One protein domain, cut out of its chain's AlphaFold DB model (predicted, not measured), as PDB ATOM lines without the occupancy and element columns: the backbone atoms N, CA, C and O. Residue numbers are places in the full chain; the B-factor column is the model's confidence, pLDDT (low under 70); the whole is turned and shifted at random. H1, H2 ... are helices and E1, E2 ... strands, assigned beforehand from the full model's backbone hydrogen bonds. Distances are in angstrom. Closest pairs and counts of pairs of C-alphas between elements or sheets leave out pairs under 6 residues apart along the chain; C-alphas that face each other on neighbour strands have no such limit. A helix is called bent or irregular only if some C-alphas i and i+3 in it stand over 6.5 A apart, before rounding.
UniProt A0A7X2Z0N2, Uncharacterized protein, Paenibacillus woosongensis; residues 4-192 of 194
ATOM      1  N   GLY A   4     260.206  66.864 -40.601       92.88
ATOM      2  CA  GLY A   4     259.649  66.599 -39.272       92.88
ATOM      3  C   GLY A   4     260.410  65.521 -38.493       92.88
ATOM      4  O   GLY A   4     260.620  65.675 -37.296       92.88
ATOM      5  N   ILE A   5     260.875  64.467 -39.168       92.12
ATOM      6  CA  ILE A   5     261.732  63.428 -38.582       92.12
ATOM      7  C   ILE A   5     263.076  64.026 -38.165       92.12
ATOM      8  O   ILE A   5     263.488  63.830 -37.027       92.12
ATOM      9  N   LEU A   6     263.726  64.806 -39.041       92.00
ATOM     10  CA  LEU A   6     264.972  65.501 -38.698       92.00
ATOM     11  C   LEU A   6     264.808  66.377 -37.454       92.00
ATOM     12  O   LEU A   6     265.630  66.290 -36.546       92.00
ATOM     13  N   GLN A   7     263.745  67.188 -37.397       96.44
ATOM     14  CA  GLN A   7     263.489  68.077 -36.264       96.44
ATOM     15  C   GLN A   7     263.249  67.282 -34.978       96.44
ATOM     16  O   GLN A   7     263.878  67.570 -33.967       96.44
ATOM     17  N   LYS A   8     262.384  66.258 -35.010       96.50
ATOM     18  CA  LYS A   8     262.049  65.445 -33.827       96.50
ATOM     19  C   LYS A   8     263.257  64.680 -33.292       96.50
ATOM     20  O   LYS A   8     263.506  64.700 -32.085       96.50
ATOM     21  N   THR A   9     264.026  64.048 -34.177       96.00
ATOM     22  CA  THR A   9     265.259  63.353 -33.795       96.00
ATOM     23  C   THR A   9     266.280  64.337 -33.230       96.00
ATOM     24  O   THR A   9     266.857  64.086 -32.172       96.00
ATOM     25  N   ALA A  10     266.470  65.491 -33.880       96.88
ATOM     26  CA  ALA A  10     267.421  66.491 -33.413       96.88
ATOM     27  C   ALA A  10     267.022  67.091 -32.060       96.88
ATOM     28  O   ALA A  10     267.860  67.158 -31.166       96.88
ATOM     29  N   ALA A  11     265.751  67.454 -31.882       97.94
ATOM     30  CA  ALA A  11     265.220  67.976 -30.627       97.94
ATOM     31  C   ALA A  11     265.374  66.969 -29.478       97.94
ATOM     32  O   ALA A  11     265.758  67.352 -28.376       97.94
ATOM     33  N   SER A  12     265.159  65.678 -29.749       97.81
ATOM     34  CA  SER A  12     265.314  64.622 -28.744       97.81
ATOM     35  C   SER A  12     266.774  64.407 -28.330       97.81
ATOM     36  O   SER A  12     267.046  64.146 -27.161       97.81
ATOM     37  N   MET A  13     267.720  64.516 -29.270       98.25
ATOM     38  CA  MET A  13     269.153  64.311 -29.009       98.25
ATOM     39  C   MET A  13     269.881  65.565 -28.514       98.25
ATOM     40  O   MET A  13     270.955  65.455 -27.922       98.25
ATOM     41  N   LEU A  14     269.332  66.759 -28.749       98.19
ATOM     42  CA  LEU A  14     269.985  68.027 -28.423       98.19
ATOM     43  C   LEU A  14     270.402  68.134 -26.939       98.19
ATOM     44  O   LEU A  14     271.552  68.516 -26.696       98.19
ATOM     45  N   PRO A  15     269.568  67.757 -25.947       98.62
ATOM     46  CA  PRO A  15     269.970  67.782 -24.540       98.62
ATOM     47  C   PRO A  15     271.137  66.837 -24.229       98.62
ATOM     48  O   PRO A  15     272.040  67.192 -23.472       98.62
ATOM     49  N   PHE A  16     271.172  65.667 -24.871       98.69
ATOM     50  CA  PHE A  16     272.263  64.709 -24.713       98.69
ATOM     51  C   PHE A  16     273.583  65.260 -25.265       98.69
ATOM     52  O   PHE A  16     274.589  65.261 -24.556       98.69
ATOM     53  N   TYR A  17     273.583  65.798 -26.491       98.75
ATOM     54  CA  TYR A  17     274.785  66.428 -27.047       98.75
ATOM     55  C   TYR A  17     275.258  67.605 -26.197       98.75
ATOM     56  O   TYR A  17     276.461  67.764 -26.002       98.75
ATOM     57  N   ARG A  18     274.333  68.397 -25.641       98.75
ATOM     58  CA  ARG A  18     274.674  69.484 -24.717       98.75
ATOM     59  C   ARG A  18     275.374  68.952 -23.465       98.75
ATOM     60  O   ARG A  18     276.448  69.445 -23.147       98.75
ATOM     61  N   ALA A  19     274.829  67.924 -22.812       98.75
ATOM     62  CA  ALA A  19     275.424  67.336 -21.608       98.75
ATOM     63  C   ALA A  19     276.831  66.767 -21.855       98.75
ATOM     64  O   ALA A  19     277.750  67.011 -21.074       98.75
ATOM     65  N   VAL A  20     277.026  66.060 -22.973       98.69
ATOM     66  CA  VAL A  20     278.348  65.561 -23.384       98.69
ATOM     67  C   VAL A  20     279.319  66.722 -23.633       98.69
ATOM     68  O   VAL A  20     280.471  66.681 -23.198       98.69
ATOM     69  N   ALA A  21     278.861  67.771 -24.322       98.62
ATOM     70  CA  ALA A  21     279.673  68.929 -24.685       98.62
ATOM     71  C   ALA A  21     280.146  69.749 -23.470       98.62
ATOM     72  O   ALA A  21     281.260  70.284 -23.498       98.62
ATOM     73  N   THR A  22     279.320  69.864 -22.426       98.19
ATOM     74  CA  THR A  22     279.565  70.767 -21.289       98.19
ATOM     75  C   THR A  22     280.089  70.072 -20.035       98.19
ATOM     76  O   THR A  22     280.758  70.721 -19.239       98.19
ATOM     77  N   SER A  23     279.858  68.767 -19.852       98.44
ATOM     78  CA  SER A  23     280.289  68.041 -18.652       98.44
ATOM     79  C   SER A  23     281.321  66.963 -18.974       98.44
ATOM     80  O   SER A  23     281.008  65.917 -19.545       98.44
ATOM     81  N   GLN A  24     282.569  67.189 -18.550       98.06
ATOM     82  CA  GLN A  24     283.641  66.193 -18.667       98.06
ATOM     83  C   GLN A  24     283.303  64.906 -17.902       98.06
ATOM     84  O   GLN A  24     283.526  63.810 -18.414       98.06
ATOM     85  N   ARG A  25     282.705  65.030 -16.709       98.50
ATOM     86  CA  ARG A  25     282.262  63.883 -15.905       98.50
ATOM     87  C   ARG A  25     281.196  63.069 -16.635       98.50
ATOM     88  O   ARG A  25     281.308  61.848 -16.691       98.50
ATOM     89  N   PHE A  26     280.187  63.723 -17.218       98.69
ATOM     90  CA  PHE A  26     279.150  63.026 -17.982       98.69
ATOM     91  C   PHE A  26     279.739  62.299 -19.195       98.69
ATOM     92  O   PHE A  26     279.473  61.113 -19.376       98.69
ATOM     93  N   ALA A  27     280.587  62.977 -19.977       98.62
ATOM     94  CA  ALA A  27     281.258  62.373 -21.126       98.62
ATOM     95  C   ALA A  27     282.095  61.145 -20.718       98.62
ATOM     96  O   ALA A  27     282.002  60.103 -21.359       98.62
ATOM     97  N   ALA A  28     282.849  61.225 -19.616       98.69
ATOM     98  CA  ALA A  28     283.637  60.102 -19.109       98.69
ATOM     99  C   ALA A  28     282.766  58.906 -18.689       98.69
ATOM    100  O   ALA A  28     283.050  57.771 -19.076       98.69
ATOM    101  N   MET A  29     281.684  59.149 -17.942       98.69
ATOM    102  CA  MET A  29     280.755  58.090 -17.527       98.69
ATOM    103  C   MET A  29     280.057  57.443 -18.727       98.69
ATOM    104  O   MET A  29     279.978  56.216 -18.799       98.69
ATOM    105  N   TRP A  30     279.591  58.251 -19.685       98.75
ATOM    106  CA  TRP A  30     278.966  57.758 -20.910       98.75
ATOM    107  C   TRP A  30     279.930  56.896 -21.722       98.75
ATOM    108  O   TRP A  30     279.608  55.759 -22.058       98.75
ATOM    109  N   SER A  31     281.134  57.404 -21.988       98.56
ATOM    110  CA  SER A  31     282.159  56.682 -22.739       98.56
ATOM    111  C   SER A  31     282.564  55.371 -22.074       98.56
ATOM    112  O   SER A  31     282.684  54.359 -22.759       98.56
ATOM    113  N   ARG A  32     282.707  55.342 -20.741       98.62
ATOM    114  CA  ARG A  32     282.969  54.095 -20.006       98.62
ATOM    115  C   ARG A  32     281.830  53.090 -20.185       98.62
ATOM    116  O   ARG A  32     282.089  51.905 -20.389       98.62
ATOM    117  N   ALA A  33     280.581  53.549 -20.133       98.44
ATOM    118  CA  ALA A  33     279.420  52.692 -20.349       98.44
ATOM    119  C   ALA A  33     279.351  52.157 -21.794       98.44
ATOM    120  O   ALA A  33     278.999  50.998 -21.983       98.44
ATOM    121  N   VAL A  34     279.756  52.956 -22.790       98.25
ATOM    122  CA  VAL A  34     279.915  52.513 -24.188       98.25
ATOM    123  C   VAL A  34     280.976  51.420 -24.296       98.25
ATOM    124  O   VAL A  34     280.680  50.342 -24.800       98.25
ATOM    125  N   VAL A  35     282.187  51.669 -23.787       98.06
ATOM    126  CA  VAL A  35     283.317  50.722 -23.858       98.06
ATOM    127  C   VAL A  35     282.973  49.383 -23.206       98.06
ATOM    128  O   VAL A  35     283.269  48.333 -23.763       98.06
ATOM    129  N   THR A  36     282.296  49.416 -22.058       97.81
ATOM    130  CA  THR A  36     281.880  48.213 -21.309       97.81
ATOM    131  C   THR A  36     280.564  47.603 -21.800       97.81
ATOM    132  O   THR A  36     280.033  46.702 -21.156       97.81
ATOM    133  N   ALA A  37     280.004  48.110 -22.904       96.50
ATOM    134  CA  ALA A  37     278.705  47.713 -23.450       96.50
ATOM    135  C   ALA A  37     277.554  47.703 -22.414       96.50
ATOM    136  O   ALA A  37     276.582  46.953 -22.528       96.50
ATOM    137  N   ASN A  38     277.632  48.558 -21.391       97.75
ATOM    138  CA  ASN A  38     276.685  48.587 -20.283       97.75
ATOM    139  C   ASN A  38     275.437  49.407 -20.643       97.75
ATOM    140  O   ASN A  38     275.283  50.570 -20.256       97.75
ATOM    141  N   LEU A  39     274.511  48.769 -21.363       96.44
ATOM    142  CA  LEU A  39     273.256  49.387 -21.803       96.44
ATOM    143  C   LEU A  39     272.399  49.913 -20.646       96.44
ATOM    144  O   LEU A  39     271.731  50.932 -20.811       96.44
ATOM    145  N   LYS A  40     272.416  49.270 -19.470       97.69
ATOM    146  CA  LYS A  40     271.660  49.735 -18.293       97.69
ATOM    147  C   LYS A  40     272.169  51.101 -17.825       97.69
ATOM    148  O   LYS A  40     271.376  52.022 -17.636       97.69
ATOM    149  N   SER A  41     273.488  51.248 -17.707       98.12
ATOM    150  CA  SER A  41     274.127  52.519 -17.347       98.12
ATOM    151  C   SER A  41     273.903  53.589 -18.412       98.12
ATOM    152  O   SER A  41     273.542  54.713 -18.069       98.12
ATOM    153  N   MET A  42     274.039  53.245 -19.699       98.38
ATOM    154  CA  MET A  42     273.773  54.192 -20.786       98.38
ATOM    155  C   MET A  42     272.313  54.668 -20.779       98.38
ATOM    156  O   MET A  42     272.073  55.868 -20.854       98.38
ATOM    157  N   LYS A  43     271.333  53.768 -20.610       98.06
ATOM    158  CA  LYS A  43     269.912  54.147 -20.497       98.06
ATOM    159  C   LYS A  43     269.669  55.090 -19.319       98.06
ATOM    160  O   LYS A  43     269.003  56.105 -19.496       98.06
ATOM    161  N   LYS A  44     270.247  54.799 -18.145       98.31
ATOM    162  CA  LYS A  44     270.134  55.662 -16.956       98.31
ATOM    163  C   LYS A  44     270.721  57.053 -17.217       98.31
ATOM    164  O   LYS A  44     270.053  58.047 -16.964       98.31
ATOM    165  N   LEU A  45     271.934  57.132 -17.764       98.56
ATOM    166  CA  LEU A  45     272.589  58.405 -18.090       98.56
ATOM    167  C   LEU A  45     271.817  59.198 -19.149       98.56
ATOM    168  O   LEU A  45     271.660  60.407 -19.002       98.56
ATOM    169  N   LEU A  46     271.310  58.530 -20.191       98.38
ATOM    170  CA  LEU A  46     270.511  59.177 -21.230       98.38
ATOM    171  C   LEU A  46     269.203  59.722 -20.653       98.38
ATOM    172  O   LEU A  46     268.829  60.843 -20.977       98.38
ATOM    173  N   ALA A  47     268.536  58.972 -19.772       98.19
ATOM    174  CA  ALA A  47     267.292  59.397 -19.133       98.19
ATOM    175  C   ALA A  47     267.468  60.646 -18.264       98.19
ATOM    176  O   ALA A  47     266.569  61.479 -18.238       98.19
ATOM    177  N   LEU A  48     268.624  60.811 -17.612       98.00
ATOM    178  CA  LEU A  48     268.910  61.991 -16.791       98.00
ATOM    179  C   LEU A  48     268.965  63.289 -17.604       98.00
ATOM    180  O   LEU A  48     268.598  64.341 -17.091       98.00
ATOM    181  N   VAL A  49     269.445  63.233 -18.850       98.25
ATOM    182  CA  VAL A  49     269.722  64.447 -19.642       98.25
ATOM    183  C   VAL A  49     268.800  64.612 -20.844       98.25
ATOM    184  O   VAL A  49     268.532  65.734 -21.252       98.25
ATOM    185  N   ALA A  50     268.306  63.516 -21.415       98.00
ATOM    186  CA  ALA A  50     267.436  63.486 -22.586       98.00
ATOM    187  C   ALA A  50     266.342  62.402 -22.446       98.00
ATOM    188  O   ALA A  50     266.350  61.410 -23.184       98.00
ATOM    189  N   PRO A  51     265.352  62.584 -21.546       96.69
ATOM    190  CA  PRO A  51     264.290  61.601 -21.298       96.69
ATOM    191  C   PRO A  51     263.534  61.145 -22.556       96.69
ATOM    192  O   PRO A  51     263.143  59.985 -22.674       96.69
ATOM    193  N   GLN A  52     263.328  62.041 -23.528       95.25
ATOM    194  CA  GLN A  52     262.643  61.699 -24.780       95.25
ATOM    195  C   GLN A  52     263.448  60.706 -25.628       95.25
ATOM    196  O   GLN A  52     262.868  59.750 -26.139       95.25
ATOM    197  N   ALA A  53     264.768  60.896 -25.724       95.94
ATOM    198  CA  ALA A  53     265.670  59.962 -26.391       95.94
ATOM    199  C   ALA A  53     265.830  58.656 -25.596       95.94
ATOM    200  O   ALA A  53     265.937  57.590 -26.183       95.94
ATOM    201  N   ALA A  54     265.779  58.707 -24.264       94.62
ATOM    202  CA  ALA A  54     265.898  57.514 -23.424       94.62
ATOM    203  C   ALA A  54     264.726  56.526 -23.557       94.62
ATOM    204  O   ALA A  54     264.896  55.342 -23.278       94.62
ATOM    205  N   ARG A  55     263.554  56.997 -24.006       93.44
ATOM    206  CA  ARG A  55     262.386  56.150 -24.324       93.44
ATOM    207  C   ARG A  55     262.502  55.420 -25.669       93.44
ATOM    208  O   ARG A  55     261.593  54.685 -26.040       93.44
ATOM    209  N   GLN A  56     263.582  55.651 -26.406       93.12
ATOM    210  CA  GLN A  56     263.828  55.083 -27.727       93.12
ATOM    211  C   GLN A  56     264.716  53.831 -27.650       93.12
ATOM    212  O   GLN A  56     265.153  53.420 -26.571       93.12
ATOM    213  N   GLY A  57     264.994  53.208 -28.801       90.44
ATOM    214  CA  GLY A  57     265.976  52.123 -28.869       90.44
ATOM    215  C   GLY A  57     267.381  52.640 -28.550       90.44
ATOM    216  O   GLY A  57     267.732  53.748 -28.945       90.44
ATOM    217  N   LEU A  58     268.185  51.858 -27.826       94.88
ATOM    218  CA  LEU A  58     269.578  52.189 -27.511       94.88
ATOM    219  C   LEU A  58     270.462  50.960 -27.707       94.88
ATOM    220  O   LEU A  58     270.186  49.904 -27.135       94.88
ATOM    221  N   GLY A  59     271.541  51.125 -28.466       93.94
ATOM    222  CA  GLY A  59     272.526  50.091 -28.757       93.94
ATOM    223  C   GLY A  59     273.963  50.596 -28.639       93.94
ATOM    224  O   GLY A  59     274.242  51.792 -28.734       93.94
ATOM    225  N   THR A  60     274.889  49.663 -28.445       95.69
ATOM    226  CA  THR A  60     276.336  49.900 -28.451       95.69
ATOM    227  C   THR A  60     277.064  48.635 -28.896       95.69
ATOM    228  O   THR A  60     276.550  47.530 -28.744       95.69
ATOM    229  N   ASN A  61     278.254  48.805 -29.461       90.94
ATOM    230  CA  ASN A  61     279.154  47.738 -29.893       90.94
ATOM    231  C   ASN A  61     280.564  47.895 -29.286       90.94
ATOM    232  O   ASN A  61     281.538  47.442 -29.878       90.94
ATOM    233  N   GLY A  62     280.699  48.609 -28.160       93.12
ATOM    234  CA  GLY A  62     281.992  48.849 -27.503       93.12
ATOM    235  C   GLY A  62     282.843  49.964 -28.123       93.12
ATOM    236  O   GLY A  62     283.798  50.419 -27.500       93.12
ATOM    237  N   ILE A  63     282.496  50.435 -29.326       95.38
ATOM    238  CA  ILE A  63     283.228  51.488 -30.059       95.38
ATOM    239  C   ILE A  63     282.343  52.668 -30.473       95.38
ATOM    240  O   ILE A  63     282.761  53.563 -31.213       95.38
ATOM    241  N   GLY A  64     281.096  52.666 -30.015       97.12
ATOM    242  CA  GLY A  64     280.101  53.663 -30.359       97.12
ATOM    243  C   GLY A  64     278.745  53.371 -29.744       97.12
ATOM    244  O   GLY A  64     278.531  52.334 -29.115       97.12
ATOM    245  N   TYR A  65     277.817  54.299 -29.930       98.06
ATOM    246  CA  TYR A  65     276.432  54.176 -29.489       98.06
ATOM    247  C   TYR A  65     275.468  54.586 -30.596       98.06
ATOM    248  O   TYR A  65     275.814  55.384 -31.472       98.06
ATOM    249  N   PHE A  66     274.249  54.062 -30.506       97.31
ATOM    250  CA  PHE A  66     273.175  54.247 -31.474       97.31
ATOM    251  C   PHE A  66     271.850  54.411 -30.728       97.31
ATOM    252  O   PHE A  66     271.527  53.590 -29.874       97.31
ATOM    253  N   VAL A  67     271.110  55.476 -31.027       97.25
ATOM    254  CA  VAL A  67     269.779  55.772 -30.489       97.25
ATOM    255  C   VAL A  67     268.774  55.722 -31.637       97.25
ATOM    256  O   VAL A  67     268.886  56.509 -32.579       97.25
ATOM    257  N   ASP A  68     267.805  54.814 -31.556       95.19
ATOM    258  CA  ASP A  68     266.871  54.493 -32.637       95.19
ATOM    259  C   ASP A  68     265.499  55.115 -32.402       95.19
ATOM    260  O   ASP A  68     264.736  54.669 -31.550       95.19
ATOM    261  N   PHE A  69     265.150  56.101 -33.216       94.06
ATOM    262  CA  PHE A  69     263.878  56.804 -33.201       94.06
ATOM    263  C   PHE A  69     262.867  56.108 -34.105       94.06
ATOM    264  O   PHE A  69     263.040  56.051 -35.328       94.06
ATOM    265  N   VAL A  70     261.793  55.600 -33.501       91.38
ATOM    266  CA  VAL A  70     260.729  54.894 -34.220       91.38
ATOM    267  C   VAL A  70     259.661  55.884 -34.680       91.38
ATOM    268  O   VAL A  70     259.068  56.615 -33.890       91.38
ATOM    269  N   PHE A  71     259.384  55.876 -35.979       89.06
ATOM    270  CA  PHE A  71     258.301  56.613 -36.622       89.06
ATOM    271  C   PHE A  71     257.408  55.625 -37.391       89.06
ATOM    272  O   PHE A  71     257.836  54.503 -37.682       89.06
ATOM    273  N   PRO A  72     256.176  56.003 -37.782       88.31
ATOM    274  CA  PRO A  72     255.335  55.136 -38.603       88.31
ATOM    275  C   PRO A  72     256.084  54.637 -39.851       88.31
ATOM    276  O   PRO A  72     256.481  55.431 -40.704       88.31
ATOM    277  N   LYS A  73     256.290  53.314 -39.943       85.56
ATOM    278  CA  LYS A  73     256.995  52.603 -41.035       85.56
ATOM    279  C   LYS A  73     258.496  52.931 -41.198       85.56
ATOM    280  O   LYS A  73     259.106  52.479 -42.170       85.56
ATOM    281  N   LEU A  74     259.108  53.697 -40.290       89.69
ATOM    282  CA  LEU A  74     260.481  54.205 -40.421       89.69
ATOM    283  C   LEU A  74     261.235  54.123 -39.089       89.69
ATOM    284  O   LEU A  74     260.680  54.430 -38.043       89.69
ATOM    285  N   VAL A  75     262.524  53.787 -39.136       91.44
ATOM    286  CA  VAL A  75     263.429  53.901 -37.984       91.44
ATOM    287  C   VAL A  75     264.599  54.778 -38.392       91.44
ATOM    288  O   VAL A  75     265.172  54.582 -39.464       91.44
ATOM    289  N   TYR A  76     264.918  55.769 -37.568       93.81
ATOM    290  CA  TYR A  76     266.075  56.636 -37.759       93.81
ATOM    291  C   TYR A  76     267.029  56.492 -36.592       93.81
ATOM    292  O   TYR A  76     266.628  56.648 -35.448       93.81
ATOM    293  N   THR A  77     268.297  56.269 -36.888       95.25
ATOM    294  CA  THR A  77     269.333  56.072 -35.887       95.25
ATOM    295  C   THR A  77     270.219  57.298 -35.812       95.25
ATOM    296  O   THR A  77     270.676  57.821 -36.832       95.25
ATOM    297  N   ASN A  78     270.489  57.741 -34.590       97.50
ATOM    298  CA  ASN A  78     271.483  58.753 -34.287       97.50
ATOM    299  C   ASN A  78     272.624  58.155 -33.468       97.50
ATOM    300  O   ASN A  78     272.370  57.399 -32.538       97.50
ATOM    301  N   GLY A  79     273.876  58.493 -33.762       97.19
ATOM    302  CA  GLY A  79     274.975  57.890 -33.016       97.19
ATOM    303  C   GLY A  79     276.335  58.511 -33.250       97.19
ATOM    304  O   GLY A  79     276.548  59.277 -34.191       97.19
ATOM    305  N   THR A  80     277.282  58.136 -32.398       98.31
ATOM    306  CA  THR A  80     278.705  58.394 -32.615       98.31
ATOM    307  C   THR A  80     279.456  57.086 -32.472       98.31
ATOM    308  O   THR A  80     279.266  56.375 -31.488       98.31
ATOM    309  N   THR A  81     280.318  56.776 -33.434       97.88
ATOM    310  CA  THR A  81     281.082  55.525 -33.456       97.88
ATOM    311  C   THR A  81     282.452  55.731 -34.074       97.88
ATOM    312  O   THR A  81     282.630  56.588 -34.941       97.88
ATOM    313  N   ILE A  82     283.411  54.910 -33.677       96.50
ATOM    314  CA  ILE A  82     284.599  54.638 -34.485       96.50
ATOM    315  C   ILE A  82     284.178  53.667 -35.608       96.50
ATOM    316  O   ILE A  82     283.331  52.802 -35.359       96.50
ATOM    317  N   PRO A  83     284.670  53.807 -36.856       91.88
ATOM    318  CA  PRO A  83     284.412  52.824 -37.905       91.88
ATOM    319  C   PRO A  83     284.811  51.405 -37.460       91.88
ATOM    320  O   PRO A  83     285.914  51.231 -36.932       91.88
ATOM    321  N   PRO A  84     283.951  50.390 -37.661       84.69
ATOM    322  CA  PRO A  84     284.254  49.018 -37.259       84.69
ATOM    323  C   PRO A  84     285.476  48.464 -38.004       84.69
ATOM    324  O   PRO A  84     285.840  48.960 -39.069       84.69
ATOM    325  N   GLY A  85     286.110  47.440 -37.429       85.81
ATOM    326  CA  GLY A  85     287.314  46.810 -37.988       85.81
ATOM    327  C   GLY A  85     288.618  47.570 -37.726       85.81
ATOM    328  O   GLY A  85     289.672  47.109 -38.138       85.81
ATOM    329  N   THR A  86     288.569  48.714 -37.032       80.31
ATOM    330  CA  THR A  86     289.773  49.504 -36.706       80.31
ATOM    331  C   THR A  86     290.221  49.366 -35.253       80.31
ATOM    332  O   THR A  86     291.398  49.553 -34.959       80.31
ATOM    333  N   VAL A  87     289.290  49.068 -34.343       91.00
ATOM    334  CA  VAL A  87     289.527  48.900 -32.905       91.00
ATOM    335  C   VAL A  87     288.322  48.200 -32.269       91.00
ATOM    336  O   VAL A  87     287.248  48.136 -32.876       91.00
ATOM    337  N   GLN A  88     288.483  47.697 -31.048       89.06
ATOM    338  CA  GLN A  88     287.404  47.192 -30.199       89.06
ATOM    339  C   GLN A  88     287.519  47.798 -28.799       89.06
ATOM    340  O   GLN A  88     288.620  48.115 -28.363       89.06
ATOM    341  N   PHE A  89     286.385  47.963 -28.110       91.75
ATOM    342  CA  PHE A  89     286.323  48.431 -26.715       91.75
ATOM    343  C   PHE A  89     287.066  49.756 -26.458       91.75
ATOM    344  O   PHE A  89     287.700  49.951 -25.423       91.75
ATOM    345  N   VAL A  90     286.979  50.693 -27.406       95.81
ATOM    346  CA  VAL A  90     287.587  52.024 -27.300       95.81
ATOM    347  C   VAL A  90     286.570  53.084 -27.682       95.81
ATOM    348  O   VAL A  90     285.979  53.045 -28.759       95.81
ATOM    349  N   PHE A  91     286.402  54.074 -26.807       97.62
ATOM    350  CA  PHE A  91     285.596  55.257 -27.077       97.62
ATOM    351  C   PHE A  91     286.066  56.420 -26.194       97.62
ATOM    352  O   PHE A  91     285.800  56.464 -24.994       97.62
ATOM    353  N   GLU A  92     286.805  57.364 -26.771       98.19
ATOM    354  CA  GLU A  92     287.538  58.382 -26.012       98.19
ATOM    355  C   GLU A  92     286.614  59.538 -25.577       98.19
ATOM    356  O   GLU A  92     286.063  60.241 -26.433       98.19
ATOM    357  N   PRO A  93     286.487  59.821 -24.263       98.38
ATOM    358  CA  PRO A  93     285.617  60.889 -23.761       98.38
ATOM    359  C   PRO A  93     285.946  62.270 -24.339       98.38
ATOM    360  O   PRO A  93     285.050  63.029 -24.706       98.38
ATOM    361  N   LYS A  94     287.243  62.587 -24.469       98.38
ATOM    362  CA  LYS A  94     287.712  63.881 -24.988       98.38
ATOM    363  C   LYS A  94     287.291  64.097 -26.445       98.38
ATOM    364  O   LYS A  94     286.883  65.198 -26.808       98.38
ATOM    365  N   VAL A  95     287.345  63.048 -27.269       98.44
ATOM    366  CA  VAL A  95     286.895  63.119 -28.667       98.44
ATOM    367  C   VAL A  95     285.378  63.214 -28.742       98.44
ATOM    368  O   VAL A  95     284.866  64.056 -29.474       98.44
ATOM    369  N   HIS A  96     284.651  62.412 -27.958       98.62
ATOM    370  CA  HIS A  96     283.187  62.470 -27.922       98.62
ATOM    371  C   HIS A  96     282.684  63.863 -27.531       98.62
ATOM    372  O   HIS A  96     281.819  64.411 -28.213       98.62
ATOM    373  N   GLN A  97     283.292  64.479 -26.516       98.69
ATOM    374  CA  GLN A  97     283.003  65.852 -26.112       98.69
ATOM    375  C   GLN A  97     283.310  66.873 -27.215       98.69
ATOM    376  O   GLN A  97     282.492  67.758 -27.480       98.69
ATOM    377  N   ALA A  98     284.452  66.747 -27.895       98.75
ATOM    378  CA  ALA A  98     284.807  67.635 -29.000       98.75
ATOM    379  C   ALA A  98     283.825  67.516 -30.182       98.75
ATOM    380  O   ALA A  98     283.405  68.534 -30.734       98.75
ATOM    381  N   ILE A  99     283.403  66.293 -30.525       98.81
ATOM    382  CA  ILE A  99     282.381  66.039 -31.551       98.81
ATOM    383  C   ILE A  99     281.046  66.638 -31.126       98.81
ATOM    384  O   ILE A  99     280.419  67.330 -31.923       98.81
ATOM    385  N   ALA A 100     280.620  66.415 -29.879       98.75
ATOM    386  CA  ALA A 100     279.361  66.937 -29.363       98.75
ATOM    387  C   ALA A 100     279.298  68.466 -29.476       98.75
ATOM    388  O   ALA A 100     278.317  68.994 -29.992       98.75
ATOM    389  N   ARG A 101     280.376  69.175 -29.102       98.81
ATOM    390  CA  ARG A 101     280.498  70.631 -29.301       98.81
ATOM    391  C   ARG A 101     280.400  71.024 -30.770       98.81
ATOM    392  O   ARG A 101     279.694  71.970 -31.100       98.81
ATOM    393  N   ALA A 102     281.086  70.295 -31.648       98.75
ATOM    394  CA  ALA A 102     281.109  70.594 -33.074       98.75
ATOM    395  C   ALA A 102     279.736  70.423 -33.742       98.75
ATOM    396  O   ALA A 102     279.389  71.204 -34.624       98.75
ATOM    397  N   VAL A 103     278.958  69.413 -33.340       98.69
ATOM    398  CA  VAL A 103     277.647  69.141 -33.945       98.69
ATOM    399  C   VAL A 103     276.506  69.906 -33.279       98.69
ATOM    400  O   VAL A 103     275.463  70.082 -33.904       98.69
ATOM    401  N   LEU A 104     276.680  70.405 -32.051       98.31
ATOM    402  CA  LEU A 104     275.621  71.084 -31.298       98.31
ATOM    403  C   LEU A 104     274.902  72.196 -32.094       98.31
ATOM    404  O   LEU A 104     273.668  72.188 -32.095       98.31
ATOM    405  N   PRO A 105     275.589  73.093 -32.838       98.62
ATOM    406  CA  PRO A 105     274.907  74.130 -33.617       98.62
ATOM    407  C   PRO A 105     274.058  73.562 -34.761       98.62
ATOM    408  O   PRO A 105     272.994  74.101 -35.069       98.62
ATOM    409  N   LEU A 106     274.486  72.451 -35.372       98.56
ATOM    410  CA  LEU A 106     273.715  71.757 -36.403       98.56
ATOM    411  C   LEU A 106     272.430  71.171 -35.813       98.56
ATOM    412  O   LEU A 106     271.352  71.424 -36.347       98.56
ATOM    413  N   TYR A 107     272.522  70.435 -34.702       98.31
ATOM    414  CA  TYR A 107     271.345  69.844 -34.053       98.31
ATOM    415  C   TYR A 107     270.401  70.912 -33.495       98.31
ATOM    416  O   TYR A 107     269.188  70.773 -33.621       98.31
ATOM    417  N   SER A 108     270.935  72.014 -32.959       98.38
ATOM    418  CA  SER A 108     270.120  73.149 -32.520       98.38
ATOM    419  C   SER A 108     269.369  73.784 -33.689       98.38
ATOM    420  O   SER A 108     268.180  74.075 -33.566       98.38
ATOM    421  N   ARG A 109     270.028  73.978 -34.842       98.19
ATOM    422  CA  ARG A 109     269.369  74.541 -36.026       98.19
ATOM    423  C   ARG A 109     268.325  73.586 -36.595       98.19
ATOM    424  O   ARG A 109     267.245  74.033 -36.950       98.19
ATOM    425  N   LEU A 110     268.612  72.286 -36.636       97.88
ATOM    426  CA  LEU A 110     267.639  71.277 -37.055       97.88
ATOM    427  C   LEU A 110     266.419  71.239 -36.137       97.88
ATOM    428  O   LEU A 110     265.308  71.143 -36.637       97.88
ATOM    429  N   ALA A 111     266.601  71.330 -34.821       97.69
ATOM    430  CA  ALA A 111     265.488  71.311 -33.879       97.69
ATOM    431  C   ALA A 111     264.574  72.539 -34.047       97.69
ATOM    432  O   ALA A 111     263.355  72.384 -34.106       97.69
ATOM    433  N   CYS A 112     265.154  73.737 -34.176       97.06
ATOM    434  CA  CYS A 112     264.405  74.992 -34.063       97.06
ATOM    435  C   CYS A 112     264.051  75.670 -35.399       97.06
ATOM    436  O   CYS A 112     263.139  76.487 -35.427       97.06
ATOM    437  N   ASP A 113     264.734  75.362 -36.507       97.69
ATOM    438  CA  ASP A 113     264.472  75.974 -37.817       97.69
ATOM    439  C   ASP A 113     263.925  74.948 -38.818       97.69
ATOM    440  O   ASP A 113     264.654  74.152 -39.424       97.69
ATOM    441  N   ARG A 114     262.607  75.021 -39.036       96.12
ATOM    442  CA  ARG A 114     261.894  74.171 -39.992       96.12
ATOM    443  C   ARG A 114     262.360  74.392 -41.429       96.12
ATOM    444  O   ARG A 114     262.459  73.418 -42.171       96.12
ATOM    445  N   ALA A 115     262.656  75.625 -41.837       97.56
ATOM    446  CA  ALA A 115     263.094  75.918 -43.200       97.56
ATOM    447  C   ALA A 115     264.467  75.292 -43.476       97.56
ATOM    448  O   ALA A 115     264.652  74.629 -44.502       97.56
ATOM    449  N   PHE A 116     265.403  75.399 -42.528       98.19
ATOM    450  CA  PHE A 116     266.695  74.714 -42.613       98.19
ATOM    451  C   PHE A 116     266.532  73.190 -42.653       98.19
ATOM    452  O   PHE A 116     267.112  72.537 -43.524       98.19
ATOM    453  N   ALA A 117     265.701  72.617 -41.775       97.81
ATOM    454  CA  ALA A 117     265.426  71.179 -41.768       97.81
ATOM    455  C   ALA A 117     264.789  70.698 -43.088       97.81
ATOM    456  O   ALA A 117     265.183  69.660 -43.622       97.81
ATOM    457  N   CYS A 118     263.852  71.464 -43.659       97.81
ATOM    458  CA  CYS A 118     263.269  71.208 -44.977       97.81
ATOM    459  C   CYS A 118     264.325  71.235 -46.079       97.81
ATOM    460  O   CYS A 118     264.411  70.289 -46.864       97.81
ATOM    461  N   LYS A 119     265.156  72.282 -46.117       98.12
ATOM    462  CA  LYS A 119     266.207  72.440 -47.126       98.12
ATOM    463  C   LYS A 119     267.209  71.288 -47.067       98.12
ATOM    464  O   LYS A 119     267.527  70.709 -48.105       98.12
ATOM    465  N   LEU A 120     267.634  70.888 -45.865       98.12
ATOM    466  CA  LEU A 120     268.528  69.743 -45.686       98.12
ATOM    467  C   LEU A 120     267.853  68.421 -46.084       98.12
ATOM    468  O   LEU A 120     268.446  67.635 -46.820       98.12
ATOM    469  N   ALA A 121     266.607  68.180 -45.663       97.06
ATOM    470  CA  ALA A 121     265.870  66.968 -46.028       97.06
ATOM    471  C   ALA A 121     265.688  66.834 -47.548       97.06
ATOM    472  O   ALA A 121     265.869  65.747 -48.095       97.06
ATOM    473  N   ILE A 122     265.350  67.930 -48.237       97.44
ATOM    474  CA  ILE A 122     265.229  67.962 -49.701       97.44
ATOM    475  C   ILE A 122     266.580  67.667 -50.351       97.44
ATOM    476  O   ILE A 122     266.642  66.828 -51.249       97.44
ATOM    477  N   ALA A 123     267.657  68.309 -49.887       97.81
ATOM    478  CA  ALA A 123     269.002  68.083 -50.411       97.81
ATOM    479  C   ALA A 123     269.420  66.609 -50.291       97.81
ATOM    480  O   ALA A 123     269.936  66.041 -51.251       97.81
ATOM    481  N   ILE A 124     269.124  65.972 -49.153       96.94
ATOM    482  CA  ILE A 124     269.415  64.553 -48.913       96.94
ATOM    483  C   ILE A 124     268.586  63.652 -49.828       96.94
ATOM    484  O   ILE A 124     269.149  62.783 -50.486       96.94
ATOM    485  N   ARG A 125     267.269  63.880 -49.932       95.25
ATOM    486  CA  ARG A 125     266.398  63.087 -50.820       95.25
ATOM    487  C   ARG A 125     266.804  63.177 -52.288       95.25
ATOM    488  O   ARG A 125     266.678  62.197 -53.006       95.25
ATOM    489  N   ARG A 126     267.280  64.344 -52.727       96.25
ATOM    490  CA  ARG A 126     267.745  64.578 -54.101       96.25
ATOM    491  C   ARG A 126     269.193  64.133 -54.337       96.25
ATOM    492  O   ARG A 126     269.715  64.360 -55.420       96.25
ATOM    493  N   GLY A 127     269.878  63.581 -53.332       96.38
ATOM    494  CA  GLY A 127     271.289  63.205 -53.452       96.38
ATOM    495  C   GLY A 127     272.233  64.390 -53.703       96.38
ATOM    496  O   GLY A 127     273.349  64.196 -54.184       96.38
ATOM    497  N   ASN A 128     271.823  65.625 -53.386       97.88
ATOM    498  CA  ASN A 128     272.610  66.829 -53.655       97.88
ATOM    499  C   ASN A 128     273.739  66.987 -52.622       97.88
ATOM    500  O   ASN A 128     273.635  67.743 -51.653       97.88
ATOM    501  N   LYS A 129     274.839  66.261 -52.849       98.12
ATOM    502  CA  LYS A 129     276.018  66.224 -51.967       98.12
ATOM    503  C   LYS A 129     276.610  67.614 -51.712       98.12
ATOM    504  O   LYS A 129     276.996  67.906 -50.583       98.12
ATOM    505  N   ARG A 130     276.647  68.480 -52.734       98.19
ATOM    506  CA  ARG A 130     277.183  69.850 -52.626       98.19
ATOM    507  C   ARG A 130     276.371  70.679 -51.634       98.19
ATOM    508  O   ARG A 130     276.941  71.251 -50.707       98.19
ATOM    509  N   LEU A 131     275.043  70.682 -51.777       98.25
ATOM    510  CA  LEU A 131     274.156  71.425 -50.884       98.25
ATOM    511  C   LEU A 131     274.161  70.855 -49.459       98.25
ATOM    512  O   LEU A 131     274.197  71.627 -48.504       98.25
ATOM    513  N   VAL A 132     274.180  69.527 -49.293       98.50
ATOM    514  CA  VAL A 132     274.304  68.898 -47.965       98.50
ATOM    515  C   VAL A 132     275.606  69.318 -47.281       98.50
ATOM    516  O   VAL A 132     275.576  69.746 -46.128       98.50
ATOM    517  N   ASN A 133     276.737  69.257 -47.991       98.56
ATOM    518  CA  ASN A 133     278.029  69.677 -47.456       98.56
ATOM    519  C   ASN A 133     278.022  71.162 -47.058       98.56
ATOM    520  O   ASN A 133     278.467  71.488 -45.961       98.56
ATOM    521  N   LEU A 134     277.462  72.044 -47.894       98.50
ATOM    522  CA  LEU A 134     277.348  73.476 -47.597       98.50
ATOM    523  C   LEU A 134     276.501  73.733 -46.344       98.50
ATOM    524  O   LEU A 134     276.943  74.431 -45.435       98.50
ATOM    525  N   LEU A 135     275.310  73.134 -46.254       98.56
ATOM    526  CA  LEU A 135     274.411  73.321 -45.110       98.56
ATOM    527  C   LEU A 135     275.033  72.811 -43.808       98.56
ATOM    528  O   LEU A 135     274.986  73.510 -42.797       98.56
ATOM    529  N   VAL A 136     275.652  71.630 -43.829       98.56
ATOM    530  CA  VAL A 136     276.317  71.059 -42.650       98.56
ATOM    531  C   VAL A 136     277.516  71.907 -42.233       98.56
ATOM    532  O   VAL A 136     277.615  72.280 -41.066       98.56
ATOM    533  N   ARG A 137     278.408  72.265 -43.164       98.44
ATOM    534  CA  ARG A 137     279.603  73.072 -42.857       98.44
ATOM    535  C   ARG A 137     279.272  74.507 -42.450       98.44
ATOM    536  O   ARG A 137     280.046  75.110 -41.718       98.44
ATOM    537  N   SER A 138     278.095  75.017 -42.821       98.31
ATOM    538  CA  SER A 138     277.585  76.296 -42.306       98.31
ATOM    539  C   SER A 138     277.231  76.268 -40.814       98.31
ATOM    540  O   SER A 138     276.918  77.316 -40.257       98.31
ATOM    541  N   ARG A 139     277.209  75.084 -40.180       98.62
ATOM    542  CA  ARG A 139     276.913  74.898 -38.748       98.62
ATOM    543  C   ARG A 139     277.996  74.120 -37.996       98.62
ATOM    544  O   ARG A 139     278.090  74.236 -36.781       98.62
ATOM    545  N   VAL A 140     278.800  73.319 -38.694       98.50
ATOM    546  CA  VAL A 140     279.898  72.529 -38.124       98.50
ATOM    547  C   VAL A 140     281.220  73.078 -38.652       98.50
ATOM    548  O   VAL A 140     281.701  72.670 -39.708       98.50
ATOM    549  N   HIS A 141     281.803  74.018 -37.908       97.50
ATOM    550  CA  HIS A 141     282.943  74.823 -38.367       97.50
ATOM    551  C   HIS A 141     284.320  74.215 -38.069       97.50
ATOM    552  O   HIS A 141     285.339  74.740 -38.504       97.50
ATOM    553  N   THR A 142     284.386  73.113 -37.320       97.88
ATOM    554  CA  THR A 142     285.680  72.553 -36.915       97.88
ATOM    555  C   THR A 142     286.466  71.989 -38.110       97.88
ATOM    556  O   THR A 142     285.911  71.215 -38.899       97.88
ATOM    557  N   PRO A 143     287.785  72.252 -38.212       97.88
ATOM    558  CA  PRO A 143     288.641  71.625 -39.224       97.88
ATOM    559  C   PRO A 143     288.804  70.112 -39.003       97.88
ATOM    560  O   PRO A 143     289.289  69.396 -39.885       97.88
ATOM    561  N   ALA A 144     288.392  69.599 -37.837       98.44
ATOM    562  CA  ALA A 144     288.335  68.168 -37.572       98.44
ATOM    563  C   ALA A 144     287.271  67.455 -38.425       98.44
ATOM    564  O   ALA A 144     287.398  66.249 -38.628       98.44
ATOM    565  N   LEU A 145     286.261  68.165 -38.953       98.75
ATOM    566  CA  LEU A 145     285.266  67.609 -39.872       98.75
ATOM    567  C   LEU A 145     285.889  67.401 -41.260       98.75
ATOM    568  O   LEU A 145     286.005  68.329 -42.069       98.75
ATOM    569  N   LYS A 146     286.269  66.156 -41.551       98.50
ATOM    570  CA  LYS A 146     286.967  65.781 -42.785       98.50
ATOM    571  C   LYS A 146     286.019  65.469 -43.934       98.50
ATOM    572  O   LYS A 146     286.317  65.830 -45.065       98.50
ATOM    573  N   ALA A 147     284.863  64.869 -43.659       98.19
ATOM    574  CA  ALA A 147     283.894  64.546 -44.703       98.19
ATOM    575  C   ALA A 147     282.448  64.662 -44.217       98.19
ATOM    576  O   ALA A 147     282.144  64.348 -43.066       98.19
ATOM    577  N   VAL A 148     281.570  65.070 -45.136       98.56
ATOM    578  CA  VAL A 148     280.111  65.037 -45.003       98.56
ATOM    579  C   VAL A 148     279.582  64.139 -46.114       98.56
ATOM    580  O   VAL A 148     279.820  64.405 -47.291       98.56
ATOM    581  N   GLN A 149     278.894  63.064 -45.750       97.50
ATOM    582  CA  GLN A 149     278.375  62.064 -46.683       97.50
ATOM    583  C   GLN A 149     276.867  61.926 -46.508       97.50
ATOM    584  O   GLN A 149     276.360  62.043 -45.395       97.50
ATOM    585  N   ILE A 150     276.165  61.661 -47.609       96.06
ATOM    586  CA  ILE A 150     274.785  61.174 -47.566       96.06
ATOM    587  C   ILE A 150     274.860  59.653 -47.431       96.06
ATOM    588  O   ILE A 150     275.512  59.008 -48.249       96.06
ATOM    589  N   GLU A 151     274.203  59.096 -46.418       91.62
ATOM    590  CA  GLU A 151     274.184  57.654 -46.139       91.62
ATOM    591  C   GLU A 151     272.787  57.258 -45.667       91.62
ATOM    592  O   GLU A 151     272.240  57.926 -44.793       91.62
ATOM    593  N   ASP A 152     272.202  56.231 -46.291       88.69
ATOM    594  CA  ASP A 152     270.888  55.660 -45.957       88.69
ATOM    595  C   ASP A 152     269.815  56.714 -45.629       88.69
ATOM    596  O   ASP A 152     269.276  56.785 -44.528       88.69
ATOM    597  N   GLU A 153     269.521  57.593 -46.593       91.00
ATOM    598  CA  GLU A 153     268.592  58.721 -46.420       91.00
ATOM    599  C   GLU A 153     268.915  59.626 -45.217       91.00
ATOM    600  O   GLU A 153     268.018  60.165 -44.573       91.00
ATOM    601  N   GLY A 154     270.192  59.800 -44.911       94.38
ATOM    602  CA  GLY A 154     270.683  60.546 -43.768       94.38
ATOM    603  C   GLY A 154     271.981  61.283 -44.050       94.38
ATOM    604  O   GLY A 154     272.298  61.600 -45.199       94.38
ATOM    605  N   ILE A 155     272.732  61.557 -42.986       96.69
ATOM    606  CA  ILE A 155     274.072  62.131 -43.036       96.69
ATOM    607  C   ILE A 155     275.047  61.364 -42.149       96.69
ATOM    608  O   ILE A 155     274.717  60.938 -41.040       96.69
ATOM    609  N   ALA A 156     276.283  61.282 -42.623       97.50
ATOM    610  CA  ALA A 156     277.423  60.836 -41.849       97.50
ATOM    611  C   ALA A 156     278.524  61.897 -41.875       97.50
ATOM    612  O   ALA A 156     278.970  62.349 -42.934       97.50
ATOM    613  N   LEU A 157     278.958  62.300 -40.685       98.62
ATOM    614  CA  LEU A 157     279.978  63.315 -40.461       98.62
ATOM    615  C   LEU A 157     281.241  62.632 -39.952       98.62
ATOM    616  O   LEU A 157     281.238  62.076 -38.856       98.62
ATOM    617  N   SER A 158     282.313  62.661 -40.737       98.56
ATOM    618  CA  SER A 158     283.578  62.018 -40.373       98.56
ATOM    619  C   SER A 158     284.525  63.018 -39.722       98.56
ATOM    620  O   SER A 158     284.905  64.014 -40.339       98.56
ATOM    621  N   PHE A 159     284.939  62.724 -38.493       98.75
ATOM    622  CA  PHE A 159     285.835  63.539 -37.687       98.75
ATOM    623  C   PHE A 159     287.192  62.862 -37.494       98.75
ATOM    624  O   PHE A 159     287.279  61.658 -37.245       98.75
ATOM    625  N   LYS A 160     288.260  63.659 -37.550       98.44
ATOM    626  CA  LYS A 160     289.610  63.261 -37.142       98.44
ATOM    627  C   LYS A 160     290.242  64.404 -36.359       98.44
ATOM    628  O   LYS A 160     290.536  65.454 -36.931       98.44
ATOM    629  N   TYR A 161     290.431  64.183 -35.064       97.88
ATOM    630  CA  TYR A 161     291.123  65.113 -34.177       97.88
ATOM    631  C   TYR A 161     292.612  64.752 -34.086       97.88
ATOM    632  O   TYR A 161     292.935  63.564 -34.109       97.88
ATOM    633  N   PRO A 162     293.516  65.743 -33.971       97.06
ATOM    634  CA  PRO A 162     294.959  65.495 -33.907       97.06
ATOM    635  C   PRO A 162     295.376  64.741 -32.636       97.06
ATOM    636  O   PRO A 162     296.297  63.939 -32.671       97.06
ATOM    637  N   PHE A 163     294.650  64.934 -31.533       96.50
ATOM    638  CA  PHE A 163     294.927  64.300 -30.238       96.50
ATOM    639  C   PHE A 163     294.356  62.878 -30.091       96.50
ATOM    640  O   PHE A 163     294.355  62.339 -28.990       96.50
ATOM    641  N   SER A 164     293.816  62.286 -31.158       96.12
ATOM    642  CA  SER A 164     293.265  60.928 -31.139       96.12
ATOM    643  C   SER A 164     293.836  60.116 -32.284       96.12
ATOM    644  O   SER A 164     293.946  60.607 -33.409       96.12
ATOM    645  N   LYS A 165     294.144  58.841 -32.030       95.62
ATOM    646  CA  LYS A 165     294.570  57.898 -33.075       95.62
ATOM    647  C   LYS A 165     293.412  57.531 -34.009       95.62
ATOM    648  O   LYS A 165     293.627  57.338 -35.206       95.62
ATOM    649  N   PHE A 166     292.175  57.572 -33.526       96.62
ATOM    650  CA  PHE A 166     291.017  57.044 -34.241       96.62
ATOM    651  C   PHE A 166     290.257  58.116 -35.032       96.62
ATOM    652  O   PHE A 166     290.272  59.309 -34.723       96.62
ATOM    653  N   LYS A 167     289.593  57.681 -36.107       97.31
ATOM    654  CA  LYS A 167     288.577  58.478 -36.808       97.31
ATOM    655  C   LYS A 167     287.226  58.173 -36.173       97.31
ATOM    656  O   LYS A 167     286.963  57.032 -35.823       97.31
ATOM    657  N   TYR A 168     286.362  59.170 -36.077       98.38
ATOM    658  CA  TYR A 168     285.009  59.007 -35.553       98.38
ATOM    659  C   TYR A 168     283.992  59.410 -36.610       98.38
ATOM    660  O   TYR A 168     284.266  60.244 -37.470       98.38
ATOM    661  N   ARG A 169     282.792  58.847 -36.524       98.12
ATOM    662  CA  ARG A 169     281.635  59.237 -37.323       98.12
ATOM    663  C   ARG A 169     280.512  59.661 -36.391       98.12
ATOM    664  O   ARG A 169     280.206  58.935 -35.450       98.12
ATOM    665  N   ASN A 170     279.899  60.812 -36.650       98.44
ATOM    666  CA  ASN A 170     278.566  61.126 -36.139       98.44
ATOM    667  C   ASN A 170     277.546  60.825 -37.232       98.44
ATOM    668  O   ASN A 170     277.740  61.214 -38.384       98.44
ATOM    669  N   LEU A 171     276.497  60.102 -36.874       96.88
ATOM    670  CA  LEU A 171     275.574  59.483 -37.808       96.88
ATOM    671  C   LEU A 171     274.151  59.934 -37.498       96.88
ATOM    672  O   LEU A 171     273.748  59.981 -36.336       96.88
ATOM    673  N   LEU A 172     273.391  60.222 -38.548       96.00
ATOM    674  CA  LEU A 172     271.943  60.365 -38.509       96.00
ATOM    675  C   LEU A 172     271.387  59.755 -39.790       96.00
ATOM    676  O   LEU A 172     271.415  60.413 -40.823       96.00
ATOM    677  N   PHE A 173     270.915  58.515 -39.742       93.38
ATOM    678  CA  PHE A 173     270.537  57.754 -40.937       93.38
ATOM    679  C   PHE A 173     269.274  56.935 -40.711       93.38
ATOM    680  O   PHE A 173     268.875  56.690 -39.575       93.38
ATOM    681  N   ARG A 174     268.609  56.544 -41.796       91.19
ATOM    682  CA  ARG A 174     267.460  55.645 -41.743       91.19
ATOM    683  C   ARG A 174     267.982  54.226 -41.585       91.19
ATOM    684  O   ARG A 174     268.597  53.699 -42.508       91.19
ATOM    685  N   ASP A 175     267.704  53.586 -40.454       80.69
ATOM    686  CA  ASP A 175     268.064  52.182 -40.319       80.69
ATOM    687  C   ASP A 175     267.210  51.345 -41.276       80.69
ATOM    688  O   ASP A 175     265.981  51.458 -41.365       80.69
ATOM    689  N   SER A 176     267.886  50.472 -42.008       65.31
ATOM    690  CA  SER A 176     267.266  49.487 -42.875       65.31
ATOM    691  C   SER A 176     267.034  48.169 -42.134       65.31
ATOM    692  O   SER A 176     266.999  47.119 -42.770       65.31
ATOM    693  N   PHE A 177     266.834  48.189 -40.808       48.78
ATOM    694  CA  PHE A 177     266.609  47.006 -39.964       48.78
ATOM    695  C   PHE A 177     265.641  45.980 -40.591       48.78
ATOM    696  O   PHE A 177     265.882  44.771 -40.543       48.78
ATOM    697  N   PHE A 178     264.604  46.437 -41.305       41.81
ATOM    698  CA  PHE A 178     263.691  45.574 -42.070       41.81
ATOM    699  C   PHE A 178     264.338  44.825 -43.256       41.81
ATOM    700  O   PHE A 178     263.991  43.670 -43.502       41.81
ATOM    701  N   LYS A 179     265.319  45.410 -43.959       41.94
ATOM    702  CA  LYS A 179     266.132  44.721 -44.980       41.94
ATOM    703  C   LYS A 179     267.073  43.691 -44.349       41.94
ATOM    704  O   LYS A 179     267.139  42.565 -44.839       41.94
ATOM    705  N   ARG A 180     267.745  44.019 -43.237       41.66
ATOM    706  CA  ARG A 180     268.655  43.084 -42.536       41.66
ATOM    707  C   ARG A 180     267.918  41.875 -41.946       41.66
ATOM    708  O   ARG A 180     268.425  40.758 -42.027       41.66
ATOM    709  N   ARG A 181     266.698  42.060 -41.424       43.56
ATOM    710  CA  ARG A 181     265.868  40.968 -40.878       43.56
ATOM    711  C   ARG A 181     265.282  40.065 -41.971       43.56
ATOM    712  O   ARG A 181     265.264  38.852 -41.783       43.56
ATOM    713  N   ARG A 182     264.877  40.618 -43.127       40.03
ATOM    714  CA  ARG A 182     264.488  39.825 -44.314       40.03
ATOM    715  C   ARG A 182     265.660  39.006 -44.860       40.03
ATOM    716  O   ARG A 182     265.483  37.819 -45.091       40.03
ATOM    717  N   ARG A 183     266.856  39.598 -44.982       40.31
ATOM    718  CA  ARG A 183     268.063  38.886 -45.448       40.31
ATOM    719  C   ARG A 183     268.458  37.747 -44.501       40.31
ATOM    720  O   ARG A 183     268.669  36.637 -44.962       40.31
ATOM    721  N   ARG A 184     268.454  37.982 -43.179       41.31
ATOM    722  CA  ARG A 184     268.722  36.939 -42.166       41.31
ATOM    723  C   ARG A 184     267.661  35.833 -42.113       41.31
ATOM    724  O   ARG A 184     268.009  34.701 -41.823       41.31
ATOM    725  N   ARG A 185     266.381  36.139 -42.364       44.78
ATOM    726  CA  ARG A 185     265.319  35.117 -42.446       44.78
ATOM    727  C   ARG A 185     265.396  34.289 -43.731       44.78
ATOM    728  O   ARG A 185     265.064  33.117 -43.674       44.78
ATOM    729  N   ARG A 186     265.831  34.885 -44.847       42.09
ATOM    730  CA  ARG A 186     266.029  34.189 -46.128       42.09
ATOM    731  C   ARG A 186     267.223  33.227 -46.063       42.09
ATOM    732  O   ARG A 186     267.030  32.041 -46.262       42.09
ATOM    733  N   LEU A 187     268.371  33.710 -45.579       44.94
ATOM    734  CA  LEU A 187     269.565  32.890 -45.315       44.94
ATOM    735  C   LEU A 187     269.309  31.739 -44.325       44.94
ATOM    736  O   LEU A 187     269.886  30.675 -44.461       44.94
ATOM    737  N   ARG A 188     268.438  31.928 -43.323       49.00
ATOM    738  CA  ARG A 188     268.054  30.853 -42.386       49.00
ATOM    739  C   ARG A 188     267.090  29.814 -42.969       49.00
ATOM    740  O   ARG A 188     266.958  28.767 -42.359       49.00
ATOM    741  N   ARG A 189     266.371  30.130 -44.050       48.91
ATOM    742  CA  ARG A 189     265.526  29.158 -44.762       48.91
ATOM    743  C   ARG A 189     266.354  28.366 -45.765       48.91
ATOM    744  O   ARG A 189     266.241  27.159 -45.789       48.91
ATOM    745  N   GLU A 190     267.245  29.048 -46.479       52.81
ATOM    746  CA  GLU A 190     268.181  28.428 -47.427       52.81
ATOM    747  C   GLU A 190     269.132  27.432 -46.726       52.81
ATOM    748  O   GLU A 190     269.389  26.372 -47.264       52.81
ATOM    749  N   LEU A 191     269.567  27.710 -45.488       51.56
ATOM    750  CA  LEU A 191     270.383  26.789 -44.670       51.56
ATOM    751  C   LEU A 191     269.584  25.709 -43.908       51.56
ATOM    752  O   LEU A 191     270.163  24.985 -43.107       51.56
ATOM    753  N   ALA A 192     268.257  25.676 -44.044       52.50
ATOM    754  CA  ALA A 192     267.393  24.671 -43.415       52.50
ATOM    755  C   ALA A 192     266.747  23.729 -44.450       52.50
ATOM    756  O   ALA A 192     265.957  22.867 -44.072       52.50
TER     757      ALA A 192
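AT A GLANCE: This is residues 4 to 192 of the 194 residues of an uncharacterized protein of Paenibacillus woosongensis (UniProt A0A7X2Z0N2). A twisted sheet of six strands has one face covered by a layer of crossed helices, H1a, H2, H3, H5a, H6 and H7, while its other face has no helix packed over it. From this compact body H8 sticks out as a lone arm, with residues 179 to 192 standing free. The printed part has 189 residues, with eight named helices and six named strands in the order H1 H2 H3 H4 E1 E2 E3 H5 H6 H7 E4 E5 E6 H8; the class is mixed, helices and strands. The antiparallel sheet runs E1 E2 E3 E6 E5 E4. The whole is compact, with a radius of gyration of the C-alphas of 16.5 A and spans of 52 by 39 by 32 A, the arm adding to the length.

IN THESE COORDINATES: The strands are E1, residues 57 to 60; E2, 64 to 71, 22.9 A; E3, 74 to 81, 21.8 A; E4, 145 to 151; E5, 154 to 159; and E6, 168 to 174, 18.9 A. H1, residues 4 to 22, and H5, 93 to 112, were each assigned as one helix by hydrogen bonds, but are bent: C-alphas 12 and 15 are 7.0 A apart, and 102 and 105 are 7.2 A apart. Their arms are H1a, 4 to 12, H1b, 15 to 22, H5a, 93 to 102, and H5b, 105 to 112. The others are H2, 24 to 35; H3, 39 to 49; H4, 51 to 54; H6, 114 to 125; H7, 129 to 137; and H8, 177 to 190, 20.1 A. C-alpha 4 is at (259.649, 66.599, -39.272) and C-alpha 190 at (268.181, 28.428, -47.427).

HOW THE PARTS SIT: E1 E2 E3 and E4 E5 E6 are meanders, each strand the antiparallel neighbour of the one before; E3 and E6 are antiparallel neighbours too, with N 79 and O 171 at 3.0 A, within hydrogen-bond range. H1a is over E3 at a height of 9.6 A over the sheet, and H3, H5a and H7 are on the same face. H1a and H5b touch at Gln 7 and Ala 111, C-alphas 4.5 A apart, at a steep tilt of 65 degrees, opposite ways. H1b and H5a touch at Ala 21 and Gln 97, closest C-alphas 4.8 A apart. H2 and H3 form a helical hairpin, as do H6 and H7. H4 touches H3 and only grazes the sheet. Every O i to N i+4 pair is within range in H1a, H1b, H2, H5a, H5b, H6, H7 and H8; H3 has 6 of 7, and H4 is too short for one.

THE WHOLE: The C-alphas of His 141 and Ala 192 are the farthest apart, 52.7 A. The printed part has no cut, and the link E3 to H5, 11 residues, is long. Residues 176 to 192 are under 70 in pLDDT.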